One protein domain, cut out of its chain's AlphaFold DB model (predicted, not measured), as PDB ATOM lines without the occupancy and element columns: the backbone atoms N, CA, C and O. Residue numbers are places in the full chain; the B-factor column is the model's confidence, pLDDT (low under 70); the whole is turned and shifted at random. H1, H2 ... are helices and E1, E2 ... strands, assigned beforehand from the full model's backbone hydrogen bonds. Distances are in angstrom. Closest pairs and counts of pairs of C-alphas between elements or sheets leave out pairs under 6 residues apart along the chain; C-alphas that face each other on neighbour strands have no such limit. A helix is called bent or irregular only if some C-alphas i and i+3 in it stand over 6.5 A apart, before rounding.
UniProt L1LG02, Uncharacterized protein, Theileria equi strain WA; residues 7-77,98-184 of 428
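What this domain is: This is residues 7 to 77 and 98 to 184 of the 428 residues of an uncharacterized protein of Theileria equi strain WA (UniProt L1LG02). A strongly twisted four-stranded sheet is covered on one face by H1, H6a and H5, with H6a between the other two. H6 bends sharply into two arms, H6a over the sheet and H6b beyond it, while H4 and the first part of the long unnamed stretch of residues 106 to 128 loop widely past the helices before residues 121 to 122 come back to pair with residues 73 to 74 of E3. The 158 printed residues include six named helices and four named strands, in the order H1 E1 H2 E2 H3 E3 H4 E4 H5 H6; the sheet runs E1 - E2 - E3 - E4, all antiparallel. The class is mixed, helices and strands, and the whole is compact, with a radius of gyration of the C-alphas of 15.8 A and spans of 43 by 39 by 26 A.

Where its parts are: In the sheet, E1 is residues 21 to 23, E2 41 to 48 (21.4 A), E3 66 to 74 (24.6 A) and E4 129 to 131. H1, residues 7 to 18, is 16.0 A long and begins at C-alpha 7 (-9.384, 45.701, -85.638). H5, residues 138 to 155, is 25.5 A long. H6, residues 162 to 183, was assigned as one helix by its hydrogen bonds but is bent: C-alphas 172 and 175 are 7.8 A apart. Its arms are H6a, 162 to 172, and H6b, 175 to 183, which ends at C-alpha 183 (-7.026, 70.693, -113.579). H2 is residues 33 to 36, H3 57 to 60 and H4 98 to 105.

How they stand to each other: The neighbour strands E1 and E2 have N 23 and O 43 within hydrogen-bond range at 2.9 A, the neighbours E2 and E3 have N 44 and O 70 within that range at 2.8 A, and the neighbours E3 and E4 have N 69 and O 130 within it at 2.8 A. H1, H5 and H6a are on the same face, two layers, helices over one face of a sheet, at heights over the sheet of 9.0, 9.2 and 10.3 A. H6a touches H1, whose residues 10 to 14 alone take part, at a shallow tilt of 24 degrees, the same way; the closest C-alphas, Leu 14 and Tyr 164, are 6.2 A apart. H6a touches H5 at a steep tilt of 47 degrees, opposite ways; the closest C-alphas, Leu 148 and Ser 166, are 5.7 A apart. H6b, not on the sheet, touches H5; the closest C-alphas, Ala 140 and Ala 181, are 5.3 A apart. H2 only grazes the sheet; H3 and H4 are not on it and touch no helix. Every O i to N i+4 pair is within hydrogen-bond range in H1, H5, H6a and H6b; H4 has 1 of 4, with 4 of 5 O i to N i+3 pairs, and H2 and H3 are too short for an O i to N i+4 pair.

The domain as a whole: The two C-alphas farthest apart, those of Ser 58 and Ser 116, are 46.2 A apart. Residues 78 to 97 are not printed, and C-alphas 77 and 98 are 32.6 A apart across the cut. H4 to E4 is a long link of 23 residues. The mean pLDDT of the printed part is 80.9; residues 26 to 31, 76 to 77 and 98 to 118 are under 70.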
ATOM      1  N   ARG A   7      -8.087  45.022 -85.422       87.75
ATOM      2  CA  ARG A   7      -9.384  45.701 -85.638       87.75
ATOM      3  C   ARG A   7      -9.695  46.659 -84.491       87.75
ATOM      4  O   ARG A   7     -10.122  47.790 -84.724       87.75
ATOM      5  N   TYR A   8      -9.461  46.222 -83.250       89.50
ATOM      6  CA  TYR A   8      -9.692  47.040 -82.057       89.50
ATOM      7  C   TYR A   8      -8.748  48.249 -82.041       89.50
ATOM      8  O   TYR A   8      -9.172  49.386 -81.828       89.50
ATOM      9  N   ILE A   9      -7.468  48.017 -82.348       88.56
ATOM     10  CA  ILE A   9      -6.454  49.071 -82.454       88.56
ATOM     11  C   ILE A   9      -6.767  50.038 -83.616       88.56
ATOM     12  O   ILE A   9      -6.509  51.235 -83.488       88.56
ATOM     13  N   GLU A  10      -7.330  49.568 -84.737       90.50
ATOM     14  CA  GLU A  10      -7.761  50.429 -85.848       90.50
ATOM     15  C   GLU A  10      -8.915  51.356 -85.440       90.50
ATOM     16  O   GLU A  10      -8.780  52.572 -85.582       90.50
ATOM     17  N   LEU A  11      -9.991  50.832 -84.836       91.31
ATOM     18  CA  LEU A  11     -11.086  51.664 -84.311       91.31
ATOM     19  C   LEU A  11     -10.592  52.654 -83.246       91.31
ATOM     20  O   LEU A  11     -10.956  53.830 -83.274       91.31
ATOM     21  N   PHE A  12      -9.711  52.218 -82.340       89.31
ATOM     22  CA  PHE A  12      -9.117  53.088 -81.322       89.31
ATOM     23  C   PHE A  12      -8.305  54.232 -81.945       89.31
ATOM     24  O   PHE A  12      -8.441  55.384 -81.528       89.31
ATOM     25  N   LYS A  13      -7.508  53.952 -82.985       88.31
ATOM     26  CA  LYS A  13      -6.785  54.982 -83.747       88.31
ATOM     27  C   LYS A  13      -7.748  55.944 -84.437       88.31
ATOM     28  O   LYS A  13      -7.594  57.151 -84.278       88.31
ATOM     29  N   LEU A  14      -8.767  55.445 -85.135       90.56
ATOM     30  CA  LEU A  14      -9.774  56.295 -85.780       90.56
ATOM     31  C   LEU A  14     -10.478  57.213 -84.762       90.56
ATOM     32  O   LEU A  14     -10.589  58.418 -85.006       90.56
ATOM     33  N   GLN A  15     -10.874  56.692 -83.592       89.31
ATOM     34  CA  GLN A  15     -11.504  57.486 -82.531       89.31
ATOM     35  C   GLN A  15     -10.560  58.556 -81.966       89.31
ATOM     36  O   GLN A  15     -10.924  59.727 -81.897       89.31
ATOM     37  N   LYS A  16      -9.347  58.173 -81.537       84.88
ATOM     38  CA  LYS A  16      -8.444  59.083 -80.808       84.88
ATOM     39  C   LYS A  16      -7.745  60.105 -81.697       84.88
ATOM     40  O   LYS A  16      -7.377  61.162 -81.198       84.88
ATOM     41  N   LEU A  17      -7.543  59.789 -82.975       81.38
ATOM     42  CA  LEU A  17      -6.674  60.563 -83.865       81.38
ATOM     43  C   LEU A  17      -7.469  61.416 -84.862       81.38
ATOM     44  O   LEU A  17      -7.082  62.549 -85.134       81.38
ATOM     45  N   PHE A  18      -8.626  60.927 -85.326       84.62
ATOM     46  CA  PHE A  18      -9.535  61.667 -86.217       84.62
ATOM     47  C   PHE A  18     -10.869  62.064 -85.562       84.62
ATOM     48  O   PHE A  18     -11.777  62.533 -86.247       84.62
ATOM     49  N   GLY A  19     -11.005  61.870 -84.244       81.31
ATOM     50  CA  GLY A  19     -12.226  62.198 -83.499       81.31
ATOM     51  C   GLY A  19     -13.445  61.372 -83.918       81.31
ATOM     52  O   GLY A  19     -14.568  61.846 -83.769       81.31
ATOM     53  N   SER A  20     -13.228  60.185 -84.494       85.19
ATOM     54  CA  SER A  20     -14.290  59.444 -85.183       85.19
ATOM     55  C   SER A  20     -15.379  58.962 -84.225       85.19
ATOM     56  O   SER A  20     -15.073  58.356 -83.196       85.19
ATOM     57  N   SER A  21     -16.641  59.167 -84.602       86.94
ATOM     58  CA  SER A  21     -17.781  58.450 -84.023       86.94
ATOM     59  C   SER A  21     -18.126  57.234 -84.885       86.94
ATOM     60  O   SER A  21     -17.743  57.155 -86.055       86.94
ATOM     61  N   PHE A  22     -18.839  56.268 -84.310       88.44
ATOM     62  CA  PHE A  22     -19.217  55.038 -85.000       88.44
ATOM     63  C   PHE A  22     -20.689  54.710 -84.762       88.44
ATOM     64  O   PHE A  22     -21.250  55.089 -83.736       88.44
ATOM     65  N   SER A  23     -21.296  53.968 -85.683       86.25
ATOM     66  CA  SER A  23     -22.623  53.379 -85.504       86.25
ATOM     67  C   SER A  23     -22.709  51.991 -86.136       86.25
ATOM     68  O   SER A  23     -22.057  51.694 -87.142       86.25
ATOM     69  N   VAL A  24     -23.538  51.128 -85.552       84.94
ATOM     70  CA  VAL A  24     -23.849  49.801 -86.098       84.94
ATOM     71  C   VAL A  24     -25.178  49.894 -86.838       84.94
ATOM     72  O   VAL A  24     -26.105  50.551 -86.371       84.94
ATOM     73  N   SER A  25     -25.305  49.208 -87.972       70.31
ATOM     74  CA  SER A  25     -26.516  49.224 -88.809       70.31
ATOM     75  C   SER A  25     -27.788  48.701 -88.114       70.31
ATOM     76  O   SER A  25     -28.874  48.811 -88.676       70.31
ATOM     77  N   SER A  26     -27.658  48.107 -86.923       60.78
ATOM     78  CA  SER A  26     -28.731  47.467 -86.158       60.78
ATOM     79  C   SER A  26     -29.042  48.115 -84.807       60.78
ATOM     80  O   SER A  26     -30.016  47.700 -84.187       60.78
ATOM     81  N   ASP A  27     -28.242  49.074 -84.317       53.38
ATOM     82  CA  ASP A  27     -28.443  49.629 -82.970       53.38
ATOM     83  C   ASP A  27     -27.930  51.073 -82.817       53.38
ATOM     84  O   ASP A  27     -26.873  51.441 -83.334       53.38
ATOM     85  N   HIS A  28     -28.686  51.903 -82.093       54.47
ATOM     86  CA  HIS A  28     -28.535  53.364 -82.100       54.47
ATOM     87  C   HIS A  28     -27.689  53.950 -80.955       54.47
ATOM     88  O   HIS A  28     -27.375  55.134 -81.019       54.47
ATOM     89  N   ASN A  29     -27.313  53.168 -79.934       55.09
ATOM     90  CA  ASN A  29     -26.536  53.646 -78.775       55.09
ATOM     91  C   ASN A  29     -25.481  52.613 -78.324       55.09
ATOM     92  O   ASN A  29     -25.696  51.866 -77.369       55.09
ATOM     93  N   SER A  30     -24.320  52.570 -78.987       54.69
ATOM     94  CA  SER A  30     -23.178  51.735 -78.569       54.69
ATOM     95  C   SER A  30     -21.840  52.485 -78.642       54.69
ATOM     96  O   SER A  30     -20.945  52.144 -79.407       54.69
ATOM     97  N   ASP A  31     -21.680  53.504 -77.793       63.19
ATOM     98  CA  ASP A  31     -20.525  54.420 -77.813       63.19
ATOM     99  C   ASP A  31     -19.161  53.784 -77.451       63.19
ATOM    100  O   ASP A  31     -18.118  54.407 -77.680       63.19
ATOM    101  N   SER A  32     -19.124  52.568 -76.879       80.19
ATOM    102  CA  SER A  32     -17.853  51.889 -76.571       80.19
ATOM    103  C   SER A  32     -17.334  51.042 -77.730       80.19
ATOM    104  O   SER A  32     -18.049  50.207 -78.289       80.19
ATOM    105  N   ILE A  33     -16.032  51.174 -77.996       83.88
ATOM    106  CA  ILE A  33     -15.295  50.377 -78.986       83.88
ATOM    107  C   ILE A  33     -15.391  48.876 -78.678       83.88
ATOM    108  O   ILE A  33     -15.460  48.085 -79.613       83.88
ATOM    109  N   ASP A  34     -15.482  48.479 -77.404       82.19
ATOM    110  CA  ASP A  34     -15.641  47.071 -76.995       82.19
ATOM    111  C   ASP A  34     -16.898  46.421 -77.606       82.19
ATOM    112  O   ASP A  34     -16.867  45.274 -78.061       82.19
ATOM    113  N   ASN A  35     -17.997  47.181 -77.663       81.44
ATOM    114  CA  ASN A  35     -19.253  46.736 -78.262       81.44
ATOM    115  C   ASN A  35     -19.153  46.780 -79.792       81.44
ATOM    116  O   ASN A  35     -19.521  45.815 -80.458       81.44
ATOM    117  N   LEU A  36     -18.618  47.875 -80.347       83.56
ATOM    118  CA  LEU A  36     -18.498  48.106 -81.792       83.56
ATOM    119  C   LEU A  36     -17.636  47.042 -82.487       83.56
ATOM    120  O   LEU A  36     -18.073  46.470 -83.484       83.56
ATOM    121  N   TYR A  37     -16.465  46.725 -81.920       83.62
ATOM    122  CA  TYR A  37     -15.506  45.721 -82.407       83.62
ATOM    123  C   TYR A  37     -16.143  44.345 -82.674       83.62
ATOM    124  O   TYR A  37     -15.692  43.609 -83.551       83.62
ATOM    125  N   SER A  38     -17.188  43.996 -81.922       83.56
ATOM    126  CA  SER A  38     -17.849  42.690 -81.996       83.56
ATOM    127  C   SER A  38     -18.812  42.548 -83.189       83.56
ATOM    128  O   SER A  38     -19.425  41.493 -83.338       83.56
ATOM    129  N   ASN A  39     -18.965  43.581 -84.028       85.56
ATOM    130  CA  ASN A  39     -19.894  43.596 -85.161       85.56
ATOM    131  C   ASN A  39     -19.184  43.397 -86.504       85.56
ATOM    132  O   ASN A  39     -18.144  44.000 -86.776       85.56
ATOM    133  N   ASN A  40     -19.826  42.633 -87.392       86.44
ATOM    134  CA  ASN A  40     -19.328  42.363 -88.741       86.44
ATOM    135  C   ASN A  40     -19.292  43.614 -89.640       86.44
ATOM    136  O   ASN A  40     -18.530  43.634 -90.602       86.44
ATOM    137  N   THR A  41     -20.085  44.646 -89.337       89.50
ATOM    138  CA  THR A  41     -20.102  45.917 -90.074       89.50
ATOM    139  C   THR A  41     -20.201  47.086 -89.095       89.50
ATOM    140  O   THR A  41     -21.074  47.099 -88.225       89.50
ATOM    141  N   VAL A  42     -19.321  48.077 -89.245       91.62
ATOM    142  CA  VAL A  42     -19.254  49.293 -88.422       91.62
ATOM    143  C   VAL A  42     -19.176  50.511 -89.341       91.62
ATOM    144  O   VAL A  42     -18.280  50.611 -90.170       91.62
ATOM    145  N   ASN A  43     -20.086  51.472 -89.191       92.56
ATOM    146  CA  ASN A  43     -20.038  52.727 -89.942       92.56
ATOM    147  C   ASN A  43     -19.202  53.742 -89.156       92.56
ATOM    148  O   ASN A  43     -19.591  54.134 -88.058       92.56
ATOM    149  N   ALA A  44     -18.067  54.176 -89.699       93.69
ATOM    150  CA  ALA A  44     -17.209  55.197 -89.106       93.69
ATOM    151  C   ALA A  44     -17.517  56.580 -89.697       93.69
ATOM    152  O   ALA A  44     -17.421  56.777 -90.908       93.69
ATOM    153  N   THR A  45     -17.841  57.551 -88.842       94.44
ATOM    154  CA  THR A  45     -17.913  58.976 -89.193       94.44
ATOM    155  C   THR A  45     -16.616  59.648 -88.762       94.44
ATOM    156  O   THR A  45     -16.359  59.819 -87.573       94.44
ATOM    157  N   ILE A  46     -15.795  60.024 -89.735       94.31
ATOM    158  CA  ILE A  46     -14.437  60.550 -89.576       94.31
ATOM    159  C   ILE A  46     -14.426  62.042 -89.930       94.31
ATOM    160  O   ILE A  46     -15.043  62.455 -90.915       94.31
ATOM    161  N   PHE A  47     -13.695  62.855 -89.161       92.00
ATOM    162  CA  PHE A  47     -13.577  64.294 -89.405       92.00
ATOM    163  C   PHE A  47     -12.121  64.702 -89.656       92.00
ATOM    164  O   PHE A  47     -11.365  65.044 -88.744       92.00
ATOM    165  N   LEU A  48     -11.711  64.642 -90.922       91.56
ATOM    166  CA  LEU A  48     -10.338  64.892 -91.335       91.56
ATOM    167  C   LEU A  48     -10.054  66.397 -91.427       91.56
ATOM    168  O   LEU A  48     -10.384  67.042 -92.421       91.56
ATOM    169  N   LYS A  49      -9.403  66.961 -90.409       89.50
ATOM    170  CA  LYS A  49      -8.850  68.322 -90.471       89.50
ATOM    171  C   LYS A  49      -7.491  68.300 -91.186       89.50
ATOM    172  O   LYS A  49      -6.615  67.585 -90.698       89.50
ATOM    173  N   PRO A  50      -7.290  69.059 -92.283       88.44
ATOM    174  CA  PRO A  50      -6.002  69.120 -92.970       88.44
ATOM    175  C   PRO A  50      -4.883  69.566 -92.028       88.44
ATOM    176  O   PRO A  50      -5.027  70.560 -91.314       88.44
ATOM    177  N   THR A  51      -3.756  68.858 -92.044       83.19
ATOM    178  CA  THR A  51      -2.568  69.204 -91.243       83.19
ATOM    179  C   THR A  51      -1.448  69.845 -92.068       83.19
ATOM    180  O   THR A  51      -0.345  70.088 -91.554       83.19
ATOM    181  N   ASP A  52      -1.708  70.126 -93.350       76.62
ATOM    182  CA  ASP A  52      -0.748  70.787 -94.226       76.62
ATOM    183  C   ASP A  52      -0.873  72.318 -94.235       76.62
ATOM    184  O   ASP A  52      -1.932  72.827 -94.596       76.62
ATOM    185  N   PRO A  53       0.180  73.076 -93.853       72.50
ATOM    186  CA  PRO A  53       0.147  74.537 -93.871       72.50
ATOM    187  C   PRO A  53       0.154  75.125 -95.290       72.50
ATOM    188  O   PRO A  53      -0.033  76.329 -95.430       72.50
ATOM    189  N   GLU A  54       0.386  74.314 -96.329       79.06
ATOM    190  CA  GLU A  54       0.242  74.712 -97.736       79.06
ATOM    191  C   GLU A  54      -1.149  74.356 -98.300       79.06
ATOM    192  O   GLU A  54      -1.457  74.697 -99.444       79.06
ATOM    193  N   PHE A  55      -2.020  73.712 -97.510       84.94
ATOM    194  CA  PHE A  55      -3.411  73.484 -97.885       84.94
ATOM    195  C   PHE A  55      -4.291  74.698 -97.562       84.94
ATOM    196  O   PHE A  55      -4.421  75.128 -96.415       84.94
ATOM    197  N   ASP A  56      -4.956  75.214 -98.592       86.06
ATOM    198  CA  ASP A  56      -5.912  76.313 -98.495       86.06
ATOM    199  C   ASP A  56      -7.215  75.864 -97.805       86.06
ATOM    200  O   ASP A  56      -8.123  75.302 -98.423       86.06
ATOM    201  N   LEU A  57      -7.311  76.138 -96.501       86.50
ATOM    202  CA  LEU A  57      -8.479  75.826 -95.672       86.50
ATOM    203  C   LEU A  57      -9.772  76.532 -96.123       86.50
ATOM    204  O   LEU A  57     -10.853  76.066 -95.759       86.50
ATOM    205  N   SER A  58      -9.706  77.602 -96.932       86.06
ATOM    206  CA  SER A  58     -10.917  78.266 -97.443       86.06
ATOM    207  C   SER A  58     -11.739  77.350 -98.362       86.06
ATOM    208  O   SER A  58     -12.964  77.451 -98.407       86.06
ATOM    209  N   LEU A  59     -11.086  76.361 -98.987       85.38
ATOM    210  CA  LEU A  59     -11.712  75.306 -99.793       85.38
ATOM    211  C   LEU A  59     -12.615  74.361 -98.974       85.38
ATOM    212  O   LEU A  59     -13.311  73.531 -99.559       85.38
ATOM    213  N   LEU A  60     -12.595  74.459 -97.638       85.19
ATOM    214  CA  LEU A  60     -13.396  73.654 -96.710       85.19
ATOM    215  C   LEU A  60     -14.342  74.480 -95.831       85.19
ATOM    216  O   LEU A  60     -15.037  73.896 -94.998       85.19
ATOM    217  N   SER A  61     -14.393  75.807 -95.973       74.88
ATOM    218  CA  SER A  61     -15.308  76.650 -95.192       74.88
ATOM    219  C   SER A  61     -16.780  76.292 -95.478       74.88
ATOM    220  O   SER A  61     -17.108  75.990 -96.624       74.88
ATOM    221  N   PRO A  62     -17.685  76.297 -94.474       73.88
ATOM    222  CA  PRO A  62     -17.482  76.636 -93.062       73.88
ATOM    223  C   PRO A  62     -17.118  75.421 -92.178       73.88
ATOM    224  O   PRO A  62     -17.239  75.489 -90.961       73.88
ATOM    225  N   SER A  63     -16.736  74.286 -92.773       71.06
ATOM    226  CA  SER A  63     -16.536  73.010 -92.068       71.06
ATOM    227  C   SER A  63     -15.136  72.774 -91.477       71.06
ATOM    228  O   SER A  63     -14.984  71.822 -90.722       71.06
ATOM    229  N   ASP A  64     -14.111  73.581 -91.777       80.81
ATOM    230  CA  ASP A  64     -12.729  73.439 -91.249       80.81
ATOM    231  C   ASP A  64     -12.084  72.034 -91.402       80.81
ATOM    232  O   ASP A  64     -11.108  71.696 -90.725       80.81
ATOM    233  N   GLY A  65     -12.641  71.178 -92.261       89.25
ATOM    234  CA  GLY A  65     -12.306  69.758 -92.334       89.25
ATOM    235  C   GLY A  65     -13.209  68.985 -93.294       89.25
ATOM    236  O   GLY A  65     -14.261  69.468 -93.713       89.25
ATOM    237  N   ILE A  66     -12.783  67.777 -93.656       92.88
ATOM    238  CA  ILE A  66     -13.479  66.872 -94.572       92.88
ATOM    239  C   ILE A  66     -14.234  65.817 -93.753       92.88
ATOM    240  O   ILE A  66     -13.619  65.068 -92.991       92.88
ATOM    241  N   LYS A  67     -15.561  65.741 -93.906       94.19
ATOM    242  CA  LYS A  67     -16.399  64.727 -93.254       94.19
ATOM    243  C   LYS A  67     -16.475  63.491 -94.149       94.19
ATOM    244  O   LYS A  67     -17.043  63.544 -95.240       94.19
ATOM    245  N   VAL A  68     -15.899  62.390 -93.679       95.88
ATOM    246  CA  VAL A  68     -15.822  61.112 -94.396       95.88
ATOM    247  C   VAL A  68     -16.657  60.078 -93.644       95.88
ATOM    248  O   VAL A  68     -16.413  59.827 -92.468       95.88
ATOM    249  N   LEU A  69     -17.625  59.462 -94.315       95.69
ATOM    250  CA  LEU A  69     -18.261  58.231 -93.851       95.69
ATOM    251  C   LEU A  69     -17.542  57.042 -94.492       95.69
ATOM    252  O   LEU A  69     -17.300  57.066 -95.700       95.69
ATOM    253  N   ILE A  70     -17.223  56.012 -93.707       95.81
ATOM    254  CA  ILE A  70     -16.679  54.742 -94.205       95.81
ATOM    255  C   ILE A  70     -17.450  53.580 -93.576       95.81
ATOM    256  O   ILE A  70     -17.469  53.431 -92.354       95.81
ATOM    257  N   CYS A  71     -18.052  52.736 -94.408       95.00
ATOM    258  CA  CYS A  71     -18.561  51.427 -94.016       95.00
ATOM    259  C   CYS A  71     -17.380  50.448 -93.888       95.00
ATOM    260  O   CYS A  71     -16.676  50.166 -94.858       95.00
ATOM    261  N   LEU A  72     -17.121  49.975 -92.667       93.25
ATOM    262  CA  LEU A  72     -16.040  49.050 -92.336       93.25
ATOM    263  C   LEU A  72     -16.609  47.647 -92.172       93.25
ATOM    264  O   LEU A  72     -17.361  47.385 -91.235       93.25
ATOM    265  N   ASN A  73     -16.221  46.736 -93.058       91.50
ATOM    266  CA  ASN A  73     -16.646  45.344 -93.027       91.50
ATOM    267  C   ASN A  73     -15.541  44.458 -92.451       91.50
ATOM    268  O   ASN A  73     -14.365  44.600 -92.782       91.50
ATOM    269  N   SER A  74     -15.922  43.561 -91.556       87.75
ATOM    270  CA  SER A  74     -15.025  42.628 -90.895       87.75
ATOM    271  C   SER A  74     -14.689  41.454 -91.811       87.75
ATOM    272  O   SER A  74     -15.592  40.770 -92.296       87.75
ATOM    273  N   ASP A  75     -13.398  41.179 -92.008       78.94
ATOM    274  CA  ASP A  75     -12.968  39.940 -92.655       78.94
ATOM    275  C   ASP A  75     -12.781  38.822 -91.618       78.94
ATOM    276  O   ASP A  75     -11.685  38.584 -91.106       78.94
ATOM    277  N   ASP A  76     -13.883  38.143 -91.296       68.25
ATOM    278  CA  ASP A  76     -13.888  36.885 -90.536       68.25
ATOM    279  C   ASP A  76     -13.828  35.647 -91.469       68.25
ATOM    280  O   ASP A  76     -14.144  34.531 -91.048       68.25
ATOM    281  N   SER A  77     -13.445  35.807 -92.748       56.12
ATOM    282  CA  SER A  77     -13.484  34.728 -93.745       56.12
ATOM    283  C   SER A  77     -12.212  33.863 -93.762       56.12
ATOM    284  O   SER A  77     -11.367  33.943 -94.651       56.12
ATOM    285  N   SER A  98      -1.331  58.687-111.886       51.47
ATOM    286  CA  SER A  98       0.040  58.161-111.996       51.47
ATOM    287  C   SER A  98       1.052  58.953-111.153       51.47
ATOM    288  O   SER A  98       1.851  58.358-110.437       51.47
ATOM    289  N   GLN A  99       0.942  60.285-111.132       49.47
ATOM    290  CA  GLN A  99       1.837  61.181-110.388       49.47
ATOM    291  C   GLN A  99       1.752  60.997-108.859       49.47
ATOM    292  O   GLN A  99       2.710  61.282-108.146       49.47
ATOM    293  N   ILE A 100       0.630  60.474-108.346       51.47
ATOM    294  CA  ILE A 100       0.476  60.112-106.928       51.47
ATOM    295  C   ILE A 100       1.108  58.733-106.642       51.47
ATOM    296  O   ILE A 100       1.546  58.467-105.521       51.47
ATOM    297  N   GLN A 101       1.197  57.845-107.640       47.44
ATOM    298  CA  GLN A 101       1.705  56.479-107.464       47.44
ATOM    299  C   GLN A 101       3.222  56.417-107.232       47.44
ATOM    300  O   GLN A 101       3.665  55.561-106.464       47.44
ATOM    301  N   ASP A 102       4.009  57.350-107.772       41.69
ATOM    302  CA  ASP A 102       5.446  57.447-107.462       41.69
ATOM    303  C   ASP A 102       5.690  57.689-105.957       41.69
ATOM    304  O   ASP A 102       6.578  57.085-105.347       41.69
ATOM    305  N   GLY A 103       4.819  58.474-105.309       39.53
ATOM    306  CA  GLY A 103       4.822  58.669-103.854       39.53
ATOM    307  C   GLY A 103       4.453  57.416-103.046       39.53
ATOM    308  O   GLY A 103       4.839  57.297-101.882       39.53
ATOM    309  N   ILE A 104       3.748  56.449-103.647       40.72
ATOM    310  CA  ILE A 104       3.394  55.173-103.001       40.72
ATOM    311  C   ILE A 104       4.606  54.227-102.979       40.72
ATOM    312  O   ILE A 104       4.844  53.563-101.965       40.72
ATOM    313  N   HIS A 105       5.419  54.205-104.042       38.28
ATOM    314  CA  HIS A 105       6.628  53.372-104.109       38.28
ATOM    315  C   HIS A 105       7.680  53.751-103.050       38.28
ATOM    316  O   HIS A 105       8.340  52.867-102.499       38.28
ATOM    317  N   ALA A 106       7.779  55.034-102.684       36.25
ATOM    318  CA  ALA A 106       8.708  55.524-101.661       36.25
ATOM    319  C   ALA A 106       8.442  54.987-100.232       36.25
ATOM    320  O   ALA A 106       9.304  55.103 -99.363       36.25
ATOM    321  N   LEU A 107       7.278  54.376 -99.971       35.44
ATOM    322  CA  LEU A 107       6.886  53.844 -98.655       35.44
ATOM    323  C   LEU A 107       6.969  52.306 -98.558       35.44
ATOM    324  O   LEU A 107       6.290  51.705 -97.721       35.44
ATOM    325  N   SER A 108       7.783  51.665 -99.406       32.50
ATOM    326  CA  SER A 108       7.917  50.201 -99.532       32.50
ATOM    327  C   SER A 108       9.132  49.604 -98.784       32.50
ATOM    328  O   SER A 108       9.828  48.743 -99.323       32.50
ATOM    329  N   LEU A 109       9.410  50.043 -97.546       34.47
ATOM    330  CA  LEU A 109      10.588  49.607 -96.766       34.47
ATOM    331  C   LEU A 109      10.315  49.169 -95.309       34.47
ATOM    332  O   LEU A 109      11.131  49.397 -94.423       34.47
ATOM    333  N   VAL A 110       9.221  48.437 -95.068       34.91
ATOM    334  CA  VAL A 110       9.182  47.406 -94.007       34.91
ATOM    335  C   VAL A 110       8.416  46.192 -94.535       34.91
ATOM    336  O   VAL A 110       7.206  46.265 -94.734       34.91
ATOM    337  N   GLN A 111       9.101  45.066 -94.748       34.84
ATOM    338  CA  GLN A 111       8.449  43.772 -94.973       34.84
ATOM    339  C   GLN A 111       8.256  43.065 -93.627       34.84
ATOM    340  O   GLN A 111       9.082  42.255 -93.212       34.84
ATOM    341  N   SER A 112       7.166  43.377 -92.926       39.72
ATOM    342  CA  SER A 112       6.717  42.556 -91.799       39.72
ATOM    343  C   SER A 112       6.155  41.240 -92.335       39.72
ATOM    344  O   SER A 112       5.165  41.248 -93.068       39.72
ATOM    345  N   THR A 113       6.776  40.114 -91.981       38.47
ATOM    346  CA  THR A 113       6.250  38.782 -92.302       38.47
ATOM    347  C   THR A 113       4.852  38.603 -91.693       38.47
ATOM    348  O   THR A 113       4.641  38.998 -90.544       38.47
ATOM    349  N   PRO A 114       3.878  38.031 -92.425       39.62
ATOM    350  CA  PRO A 114       2.519  37.883 -91.917       39.62
ATOM    351  C   PRO A 114       2.475  36.840 -90.794       39.62
ATOM    352  O   PRO A 114       2.566  35.636 -91.037       39.62
ATOM    353  N   THR A 115       2.327  37.304 -89.554       41.22
ATOM    354  CA  THR A 115       2.001  36.453 -88.405       41.22
ATOM    355  C   THR A 115       0.523  36.053 -88.431       41.22
ATOM    356  O   THR A 115      -0.336  36.795 -88.908       41.22
ATOM    357  N   SER A 116       0.237  34.851 -87.932       53.47
ATOM    358  CA  SER A 116      -1.063  34.167 -88.005       53.47
ATOM    359  C   SER A 116      -2.255  34.978 -87.481       53.47
ATOM    360  O   SER A 116      -2.138  35.661 -86.466       53.47
ATOM    361  N   ASN A 117      -3.413  34.807 -88.129       57.72
ATOM    362  CA  ASN A 117      -4.752  35.234 -87.693       57.72
ATOM    363  C   ASN A 117      -4.893  36.696 -87.222       57.72
ATOM    364  O   ASN A 117      -5.643  36.996 -86.294       57.72
ATOM    365  N   CYS A 118      -4.232  37.626 -87.914       63.56
ATOM    366  CA  CYS A 118      -4.561  39.047 -87.807       63.56
ATOM    367  C   CYS A 118      -5.894  39.323 -88.530       63.56
ATOM    368  O   CYS A 118      -5.986  39.118 -89.742       63.56
ATOM    369  N   ARG A 119      -6.916  39.785 -87.800       78.50
ATOM    370  CA  ARG A 119      -8.201  40.230 -88.365       78.50
ATOM    371  C   ARG A 119      -8.129  41.717 -88.705       78.50
ATOM    372  O   ARG A 119      -7.513  42.482 -87.969       78.50
ATOM    373  N   TYR A 120      -8.792  42.141 -89.775       83.62
ATOM    374  CA  TYR A 120      -8.771  43.533 -90.240       83.62
ATOM    375  C   TYR A 120     -10.161  43.996 -90.679       83.62
ATOM    376  O   TYR A 120     -10.985  43.179 -91.095       83.62
ATOM    377  N   TYR A 121     -10.396  45.309 -90.632       86.62
ATOM    378  CA  TYR A 121     -11.508  45.910 -91.358       86.62
ATOM    379  C   TYR A 121     -11.131  46.129 -92.825       86.62
ATOM    380  O   TYR A 121      -9.988  46.443 -93.164       86.62
ATOM    381  N   GLN A 122     -12.111  45.961 -93.704       88.50
ATOM    382  CA  GLN A 122     -11.993  46.171 -95.138       88.50
ATOM    383  C   GLN A 122     -13.136  47.052 -95.642       88.50
ATOM    384  O   GLN A 122     -14.210  47.133 -95.048       88.50
ATOM    385  N   VAL A 123     -12.868  47.709 -96.761       91.69
ATOM    386  CA  VAL A 123     -13.833  48.475 -97.545       91.69
ATOM    387  C   VAL A 123     -14.021  47.681 -98.835       91.69
ATOM    388  O   VAL A 123     -13.025  47.335 -99.479       91.69
ATOM    389  N   ASN A 124     -15.259  47.310 -99.155       88.62
ATOM    390  CA  ASN A 124     -15.561  46.358-100.224       88.62
ATOM    391  C   ASN A 124     -15.780  47.067-101.561       88.62
ATOM    392  O   ASN A 124     -15.278  46.596-102.582       88.62
ATOM    393  N   ASP A 125     -16.465  48.211-101.538       91.69
ATOM    394  CA  ASP A 125     -16.757  49.034-102.715       91.69
ATOM    395  C   ASP A 125     -16.307  50.497-102.518       91.69
ATOM    396  O   ASP A 125     -16.036  50.946-101.405       91.69
ATOM    397  N   VAL A 126     -16.247  51.283-103.593       91.88
ATOM    398  CA  VAL A 126     -16.120  52.745-103.511       91.88
ATOM    399  C   VAL A 126     -17.371  53.350-102.857       91.88
ATOM    400  O   VAL A 126     -17.261  54.356-102.156       91.88
ATOM    401  N   GLU A 127     -18.548  52.733-103.030       92.25
ATOM    402  CA  GLU A 127     -19.810  53.185-102.419       92.25
ATOM    403  C   GLU A 127     -19.840  53.094-100.880       92.25
ATOM    404  O   GLU A 127     -20.613  53.820-100.244       92.25
ATOM    405  N   ASP A 128     -18.972  52.277-100.271       93.44
ATOM    406  CA  ASP A 128     -18.766  52.232 -98.815       93.44
ATOM    407  C   ASP A 128     -18.157  53.546 -98.271       93.44
ATOM    408  O   ASP A 128     -18.246  53.805 -97.070       93.44
ATOM    409  N   ILE A 129     -17.544  54.385 -99.123       96.50
ATOM    410  CA  ILE A 129     -16.910  55.661 -98.754       96.50
ATOM    411  C   ILE A 129     -17.755  56.835 -99.261       96.50
ATOM    412  O   ILE A 129     -17.985  56.966-100.462       96.50
ATOM    413  N   LYS A 130     -18.170  57.755 -98.380       95.81
ATOM    414  CA  LYS A 130     -18.968  58.947 -98.747       95.81
ATOM    415  C   LYS A 130     -18.373  60.222 -98.146       95.81
ATOM    416  O   LYS A 130     -17.844  60.196 -97.040       95.81
ATOM    417  N   ILE A 131     -18.445  61.333 -98.883       95.56
ATOM    418  CA  ILE A 131     -17.852  62.628 -98.502       95.56
ATOM    419  C   ILE A 131     -18.967  63.663 -98.350       95.56
ATOM    420  O   ILE A 131     -19.569  64.085 -99.336       95.56
ATOM    421  N   GLU A 132     -19.237  64.078 -97.115       90.94
ATOM    422  CA  GLU A 132     -20.412  64.881 -96.739       90.94
ATOM    423  C   GLU A 132     -20.112  66.387 -96.596       90.94
ATOM    424  O   GLU A 132     -20.705  67.084 -95.777       90.94
ATOM    425  N   ASN A 133     -19.180  66.913 -97.391       90.31
ATOM    426  CA  ASN A 133     -18.930  68.353 -97.470       90.31
ATOM    427  C   ASN A 133     -19.725  68.972 -98.621       90.31
ATOM    428  O   ASN A 133     -19.401  68.748 -99.789       90.31
ATOM    429  N   GLU A 134     -20.711  69.806 -98.298       85.38
ATOM    430  CA  GLU A 134     -21.538  70.522 -99.281       85.38
ATOM    431  C   GLU A 134     -20.691  71.386-100.233       85.38
ATOM    432  O   GLU A 134     -20.903  71.369-101.443       85.38
ATOM    433  N   ASN A 135     -19.664  72.055 -99.697       86.38
ATOM    434  CA  ASN A 135     -18.800  72.991-100.429       86.38
ATOM    435  C   ASN A 135     -17.735  72.314-101.316       86.38
ATOM    436  O   ASN A 135     -17.054  72.994-102.082       86.38
ATOM    437  N   LEU A 136     -17.577  70.984-101.241       89.94
ATOM    438  CA  LEU A 136     -16.692  70.256-102.152       89.94
ATOM    439  C   LEU A 136     -17.414  69.923-103.457       89.94
ATOM    440  O   LEU A 136     -18.531  69.408-103.451       89.94
ATOM    441  N   SER A 137     -16.741  70.147-104.587       91.31
ATOM    442  CA  SER A 137     -17.258  69.731-105.890       91.31
ATOM    443  C   SER A 137     -17.354  68.206-105.976       91.31
ATOM    444  O   SER A 137     -16.522  67.479-105.429       91.31
ATOM    445  N   ASP A 138     -18.329  67.693-106.725       91.50
ATOM    446  CA  ASP A 138     -18.512  66.241-106.866       91.50
ATOM    447  C   ASP A 138     -17.380  65.575-107.668       91.50
ATOM    448  O   ASP A 138     -17.241  64.353-107.670       91.50
ATOM    449  N   VAL A 139     -16.540  66.369-108.340       91.88
ATOM    450  CA  VAL A 139     -15.248  65.927-108.884       91.88
ATOM    451  C   VAL A 139     -14.260  65.678-107.739       91.88
ATOM    452  O   VAL A 139     -13.736  64.572-107.629       91.88
ATOM    453  N   ALA A 140     -14.069  66.645-106.833       91.62
ATOM    454  CA  ALA A 140     -13.192  66.491-105.671       91.62
ATOM    455  C   ALA A 140     -13.643  65.343-104.751       91.62
ATOM    456  O   ALA A 140     -12.816  64.509-104.383       91.62
ATOM    457  N   LYS A 141     -14.948  65.229-104.449       94.19
ATOM    458  CA  LYS A 141     -15.511  64.114-103.658       94.19
ATOM    459  C   LYS A 141     -15.141  62.754-104.263       94.19
ATOM    460  O   LYS A 141     -14.564  61.924-103.566       94.19
ATOM    461  N   ARG A 142     -15.382  62.557-105.567       93.50
ATOM    462  CA  ARG A 142     -15.085  61.291-106.266       93.50
ATOM    463  C   ARG A 142     -13.593  60.971-106.339       93.50
ATOM    464  O   ARG A 142     -13.231  59.802-106.227       93.50
ATOM    465  N   ILE A 143     -12.721  61.974-106.467       94.38
ATOM    466  CA  ILE A 143     -11.267  61.759-106.398       94.38
ATOM    467  C   ILE A 143     -10.865  61.318-104.985       94.38
ATOM    468  O   ILE A 143     -10.130  60.346-104.852       94.38
ATOM    469  N   ILE A 144     -11.383  61.963-103.933       95.25
ATOM    470  CA  ILE A 144     -11.099  61.594-102.536       95.25
ATOM    471  C   ILE A 144     -11.587  60.165-102.233       95.25
ATOM    472  O   ILE A 144     -10.818  59.367-101.695       95.25
ATOM    473  N   GLN A 145     -12.818  59.814-102.633       95.94
ATOM    474  CA  GLN A 145     -13.363  58.452-102.513       95.94
ATOM    475  C   GLN A 145     -12.458  57.427-103.209       95.94
ATOM    476  O   GLN A 145     -12.040  56.449-102.590       95.94
ATOM    477  N   LYS A 146     -12.096  57.680-104.477       94.31
ATOM    478  CA  LYS A 146     -11.236  56.783-105.259       94.31
ATOM    479  C   LYS A 146      -9.834  56.653-104.663       94.31
ATOM    480  O   LYS A 146      -9.330  55.541-104.602       94.31
ATOM    481  N   VAL A 147      -9.216  57.737-104.190       95.19
ATOM    482  CA  VAL A 147      -7.882  57.702-103.560       95.19
ATOM    483  C   VAL A 147      -7.893  56.876-102.270       95.19
ATOM    484  O   VAL A 147      -6.991  56.060-102.071       95.19
ATOM    485  N   LEU A 148      -8.912  57.037-101.416       95.81
ATOM    486  CA  LEU A 148      -9.058  56.227-100.203       95.81
ATOM    487  C   LEU A 148      -9.277  54.744-100.539       95.81
ATOM    488  O   LEU A 148      -8.574  53.893 -99.992       95.81
ATOM    489  N   PHE A 149     -10.198  54.438-101.460       95.81
ATOM    490  CA  PHE A 149     -10.490  53.067-101.878       95.81
ATOM    491  C   PHE A 149      -9.274  52.387-102.521       95.81
ATOM    492  O   PHE A 149      -8.868  51.316-102.075       95.81
ATOM    493  N   ASP A 150      -8.632  53.028-103.505       93.38
ATOM    494  CA  ASP A 150      -7.433  52.509-104.170       93.38
ATOM    495  C   ASP A 150      -6.310  52.237-103.163       93.38
ATOM    496  O   ASP A 150      -5.633  51.213-103.265       93.38
ATOM    497  N   TYR A 151      -6.100  53.127-102.185       94.25
ATOM    498  CA  TYR A 151      -5.093  52.915-101.147       94.25
ATOM    499  C   TYR A 151      -5.436  51.693-100.288       94.25
ATOM    500  O   TYR A 151      -4.581  50.823-100.109       94.25
ATOM    501  N   ILE A 152      -6.671  51.604 -99.782       93.56
ATOM    502  CA  ILE A 152      -7.130  50.502 -98.924       93.56
ATOM    503  C   ILE A 152      -7.039  49.169 -99.675       93.56
ATOM    504  O   ILE A 152      -6.376  48.239 -99.210       93.56
ATOM    505  N   TYR A 153      -7.612  49.096-100.876       92.00
ATOM    506  CA  TYR A 153      -7.644  47.891-101.700       92.00
ATOM    507  C   TYR A 153      -6.240  47.372-102.046       92.00
ATOM    508  O   TYR A 153      -6.005  46.160-101.992       92.00
ATOM    509  N   LYS A 154      -5.294  48.271-102.364       91.44
ATOM    510  CA  LYS A 154      -3.901  47.917-102.700       91.44
ATOM    511  C   LYS A 154      -3.074  47.534-101.463       91.44
ATOM    512  O   LYS A 154      -2.203  46.676-101.573       91.44
ATOM    513  N   ASN A 155      -3.334  48.124-100.290       88.38
ATOM    514  CA  ASN A 155      -2.500  47.934 -99.092       88.38
ATOM    515  C   ASN A 155      -3.046  46.925 -98.061       88.38
ATOM    516  O   ASN A 155      -2.267  46.498 -97.207       88.38
ATOM    517  N   ARG A 156      -4.317  46.489 -98.132       86.88
ATOM    518  CA  ARG A 156      -4.974  45.625 -97.114       86.88
ATOM    519  C   ARG A 156      -4.273  44.297 -96.783       86.88
ATOM    520  O   ARG A 156      -4.527  43.731 -95.730       86.88
ATOM    521  N   LYS A 157      -3.390  43.794 -97.656       84.12
ATOM    522  CA  LYS A 157      -2.590  42.569 -97.419       84.12
ATOM    523  C   LYS A 157      -1.168  42.829 -96.897       84.12
ATOM    524  O   LYS A 157      -0.437  41.877 -96.653       84.12
ATOM    525  N   VAL A 158      -0.757  44.095 -96.785       81.88
ATOM    526  CA  VAL A 158       0.641  44.507 -96.535       81.88
ATOM    527  C   VAL A 158       0.763  45.457 -95.340       81.88
ATOM    528  O   VAL A 158       1.776  45.434 -94.647       81.88
ATOM    529  N   ARG A 159      -0.255  46.285 -95.067       80.75
ATOM    530  CA  ARG A 159      -0.271  47.239 -93.946       80.75
ATOM    531  C   ARG A 159      -1.342  46.862 -92.926       80.75
ATOM    532  O   ARG A 159      -2.508  46.738 -93.284       80.75
ATOM    533  N   LYS A 160      -0.956  46.783 -91.648       86.12
ATOM    534  CA  LYS A 160      -1.899  46.863 -90.519       86.12
ATOM    535  C   LYS A 160      -2.536  48.260 -90.486       86.12
ATOM    536  O   LYS A 160      -1.869  49.236 -90.832       86.12
ATOM    537  N   TYR A 161      -3.774  48.363 -89.997       88.75
ATOM    538  CA  TYR A 161      -4.494  49.636 -89.809       88.75
ATOM    539  C   TYR A 161      -4.646  50.444 -91.116       88.75
ATOM    540  O   TYR A 161      -4.327  51.636 -91.185       88.75
ATOM    541  N   VAL A 162      -5.049  49.762 -92.191       90.62
ATOM    542  CA  VAL A 162      -4.995  50.290 -93.560       90.62
ATOM    543  C   VAL A 162      -5.921  51.491 -93.794       90.62
ATOM    544  O   VAL A 162      -5.590  52.352 -94.610       90.62
ATOM    545  N   VAL A 163      -7.035  51.600 -93.065       92.56
ATOM    546  CA  VAL A 163      -7.974  52.732 -93.154       92.56
ATOM    547  C   VAL A 163      -7.416  53.944 -92.412       92.56
ATOM    548  O   VAL A 163      -7.468  55.072 -92.896       92.56
ATOM    549  N   TYR A 164      -6.792  53.718 -91.258       92.25
ATOM    550  CA  TYR A 164      -6.078  54.770 -90.536       92.25
ATOM    551  C   TYR A 164      -4.874  55.316 -91.339       92.25
ATOM    552  O   TYR A 164      -4.666  56.532 -91.393       92.25
ATOM    553  N   GLU A 165      -4.110  54.455 -92.021       89.88
ATOM    554  CA  GLU A 165      -3.023  54.899 -92.907       89.88
ATOM    555  C   GLU A 165      -3.534  55.544 -94.211       89.88
ATOM    556  O   GLU A 165      -2.889  56.474 -94.698       89.88
ATOM    557  N   SER A 166      -4.693  55.145 -94.755       94.50
ATOM    558  CA  SER A 166      -5.262  55.791 -95.952       94.50
ATOM    559  C   SER A 166      -5.719  57.227 -95.676       94.50
ATOM    560  O   SER A 166      -5.488  58.106 -96.504       94.50
ATOM    561  N   LEU A 167      -6.264  57.509 -94.488       93.69
ATOM    562  CA  LEU A 167      -6.607  58.868 -94.053       93.69
ATOM    563  C   LEU A 167      -5.361  59.753 -93.874       93.69
ATOM    564  O   LEU A 167      -5.361  60.914 -94.283       93.69
ATOM    565  N   LYS A 168      -4.265  59.201 -93.336       89.69
ATOM    566  CA  LYS A 168      -2.961  59.892 -93.265       89.69
ATOM    567  C   LYS A 168      -2.319  60.097 -94.636       89.69
ATOM    568  O   LYS A 168      -1.590  61.069 -94.832       89.69
ATOM    569  N   PHE A 169      -2.551  59.184 -95.578       91.75
ATOM    570  CA  PHE A 169      -2.134  59.349 -96.965       91.75
ATOM    571  C   PHE A 169      -2.953  60.440 -97.664       91.75
ATOM    572  O   PHE A 169      -2.371  61.275 -98.352       91.75
ATOM    573  N   LEU A 170      -4.270  60.478 -97.444       94.00
ATOM    574  CA  LEU A 170      -5.156  61.523 -97.950       94.00
ATOM    575  C   LEU A 170      -4.701  62.907 -97.466       94.00
ATOM    576  O   LEU A 170      -4.400  63.749 -98.308       94.00
ATOM    577  N   ASP A 171      -4.563  63.107 -96.149       90.81
ATOM    578  CA  ASP A 171      -4.108  64.363 -95.520       90.81
ATOM    579  C   ASP A 171      -2.837  64.934 -96.172       90.81
ATOM    580  O   ASP A 171      -2.819  66.062 -96.664       90.81
ATOM    581  N   LYS A 172      -1.790  64.104 -96.266       85.44
ATOM    582  CA  LYS A 172      -0.490  64.471 -96.852       85.44
ATOM    583  C   LYS A 172      -0.550  64.861 -98.331       85.44
ATOM    584  O   LYS A 172       0.374  65.514 -98.802       85.44
ATOM    585  N   ASN A 173      -1.587  64.449 -99.059       90.50
ATOM    586  CA  ASN A 173      -1.712  64.663-100.501       90.50
ATOM    587  C   ASN A 173      -2.887  65.582-100.879       90.50
ATOM    588  O   ASN A 173      -3.134  65.775-102.069       90.50
ATOM    589  N   LEU A 174      -3.588  66.197 -99.914       91.19
ATOM    590  CA  LEU A 174      -4.741  67.070-100.186       91.19
ATOM    591  C   LEU A 174      -4.417  68.196-101.185       91.19
ATOM    592  O   LEU A 174      -5.201  68.443-102.098       91.19
ATOM    593  N   VAL A 175      -3.241  68.828-101.083       88.44
ATOM    594  CA  VAL A 175      -2.797  69.887-102.014       88.44
ATOM    595  C   VAL A 175      -2.713  69.380-103.464       88.44
ATOM    596  O   VAL A 175      -3.158  70.059-104.393       88.44
ATOM    597  N   GLN A 176      -2.201  68.161-103.668       89.31
ATOM    598  CA  GLN A 176      -2.113  67.530-104.990       89.31
ATOM    599  C   GLN A 176      -3.496  67.102-105.492       89.31
ATOM    600  O   GLN A 176      -3.863  67.400-106.625       89.31
ATOM    601  N   ILE A 177      -4.301  66.475-104.629       90.81
ATOM    602  CA  ILE A 177      -5.657  66.000-104.941       90.81
ATOM    603  C   ILE A 177      -6.563  67.158-105.379       90.81
ATOM    604  O   ILE A 177      -7.267  67.043-106.381       90.81
ATOM    605  N   PHE A 178      -6.508  68.299-104.685       90.69
ATOM    606  CA  PHE A 178      -7.272  69.491-105.058       90.69
ATOM    607  C   PHE A 178      -6.691  70.206-106.285       90.69
ATOM    608  O   PHE A 178      -7.455  70.795-107.044       90.69
ATOM    609  N   SER A 179      -5.379  70.126-106.532       88.00
ATOM    610  CA  SER A 179      -4.784  70.589-107.795       88.00
ATOM    611  C   SER A 179      -5.284  69.761-108.988       88.00
ATOM    612  O   SER A 179      -5.744  70.337-109.969       88.00
ATOM    613  N   ILE A 180      -5.314  68.427-108.868       88.44
ATOM    614  CA  ILE A 180      -5.867  67.514-109.886       88.44
ATOM    615  C   ILE A 180      -7.369  67.769-110.096       88.44
ATOM    616  O   ILE A 180      -7.840  67.842-111.230       88.44
ATOM    617  N   ALA A 181      -8.126  67.976-109.012       88.62
ATOM    618  CA  ALA A 181      -9.549  68.314-109.079       88.62
ATOM    619  C   ALA A 181      -9.828  69.671-109.756       88.62
ATOM    620  O   ALA A 181     -10.906  69.850-110.318       88.62
ATOM    621  N   LYS A 182      -8.871  70.613-109.714       87.50
ATOM    622  CA  LYS A 182      -8.924  71.904-110.425       87.50
ATOM    623  C   LYS A 182      -8.449  71.801-111.883       87.50
ATOM    624  O   LYS A 182      -8.923  72.572-112.710       87.50
ATOM    625  N   SER A 183      -7.533  70.882-112.210       83.44
ATOM    626  CA  SER A 183      -7.026  70.693-113.579       83.44
ATOM    627  C   SER A 183      -7.913  69.808-114.459       83.44
ATOM    628  O   SER A 183      -7.819  69.878-115.681       83.44
ATOM    629  N   LEU A 184      -8.759  68.962-113.862       82.62
ATOM    630  CA  LEU A 184      -9.770  68.188-114.586       82.62
ATOM    631  C   LEU A 184     -10.825  69.138-115.191       82.62
ATOM    632  O   LEU A 184     -11.485  69.848-114.430       82.62
TER     633      LEU A 184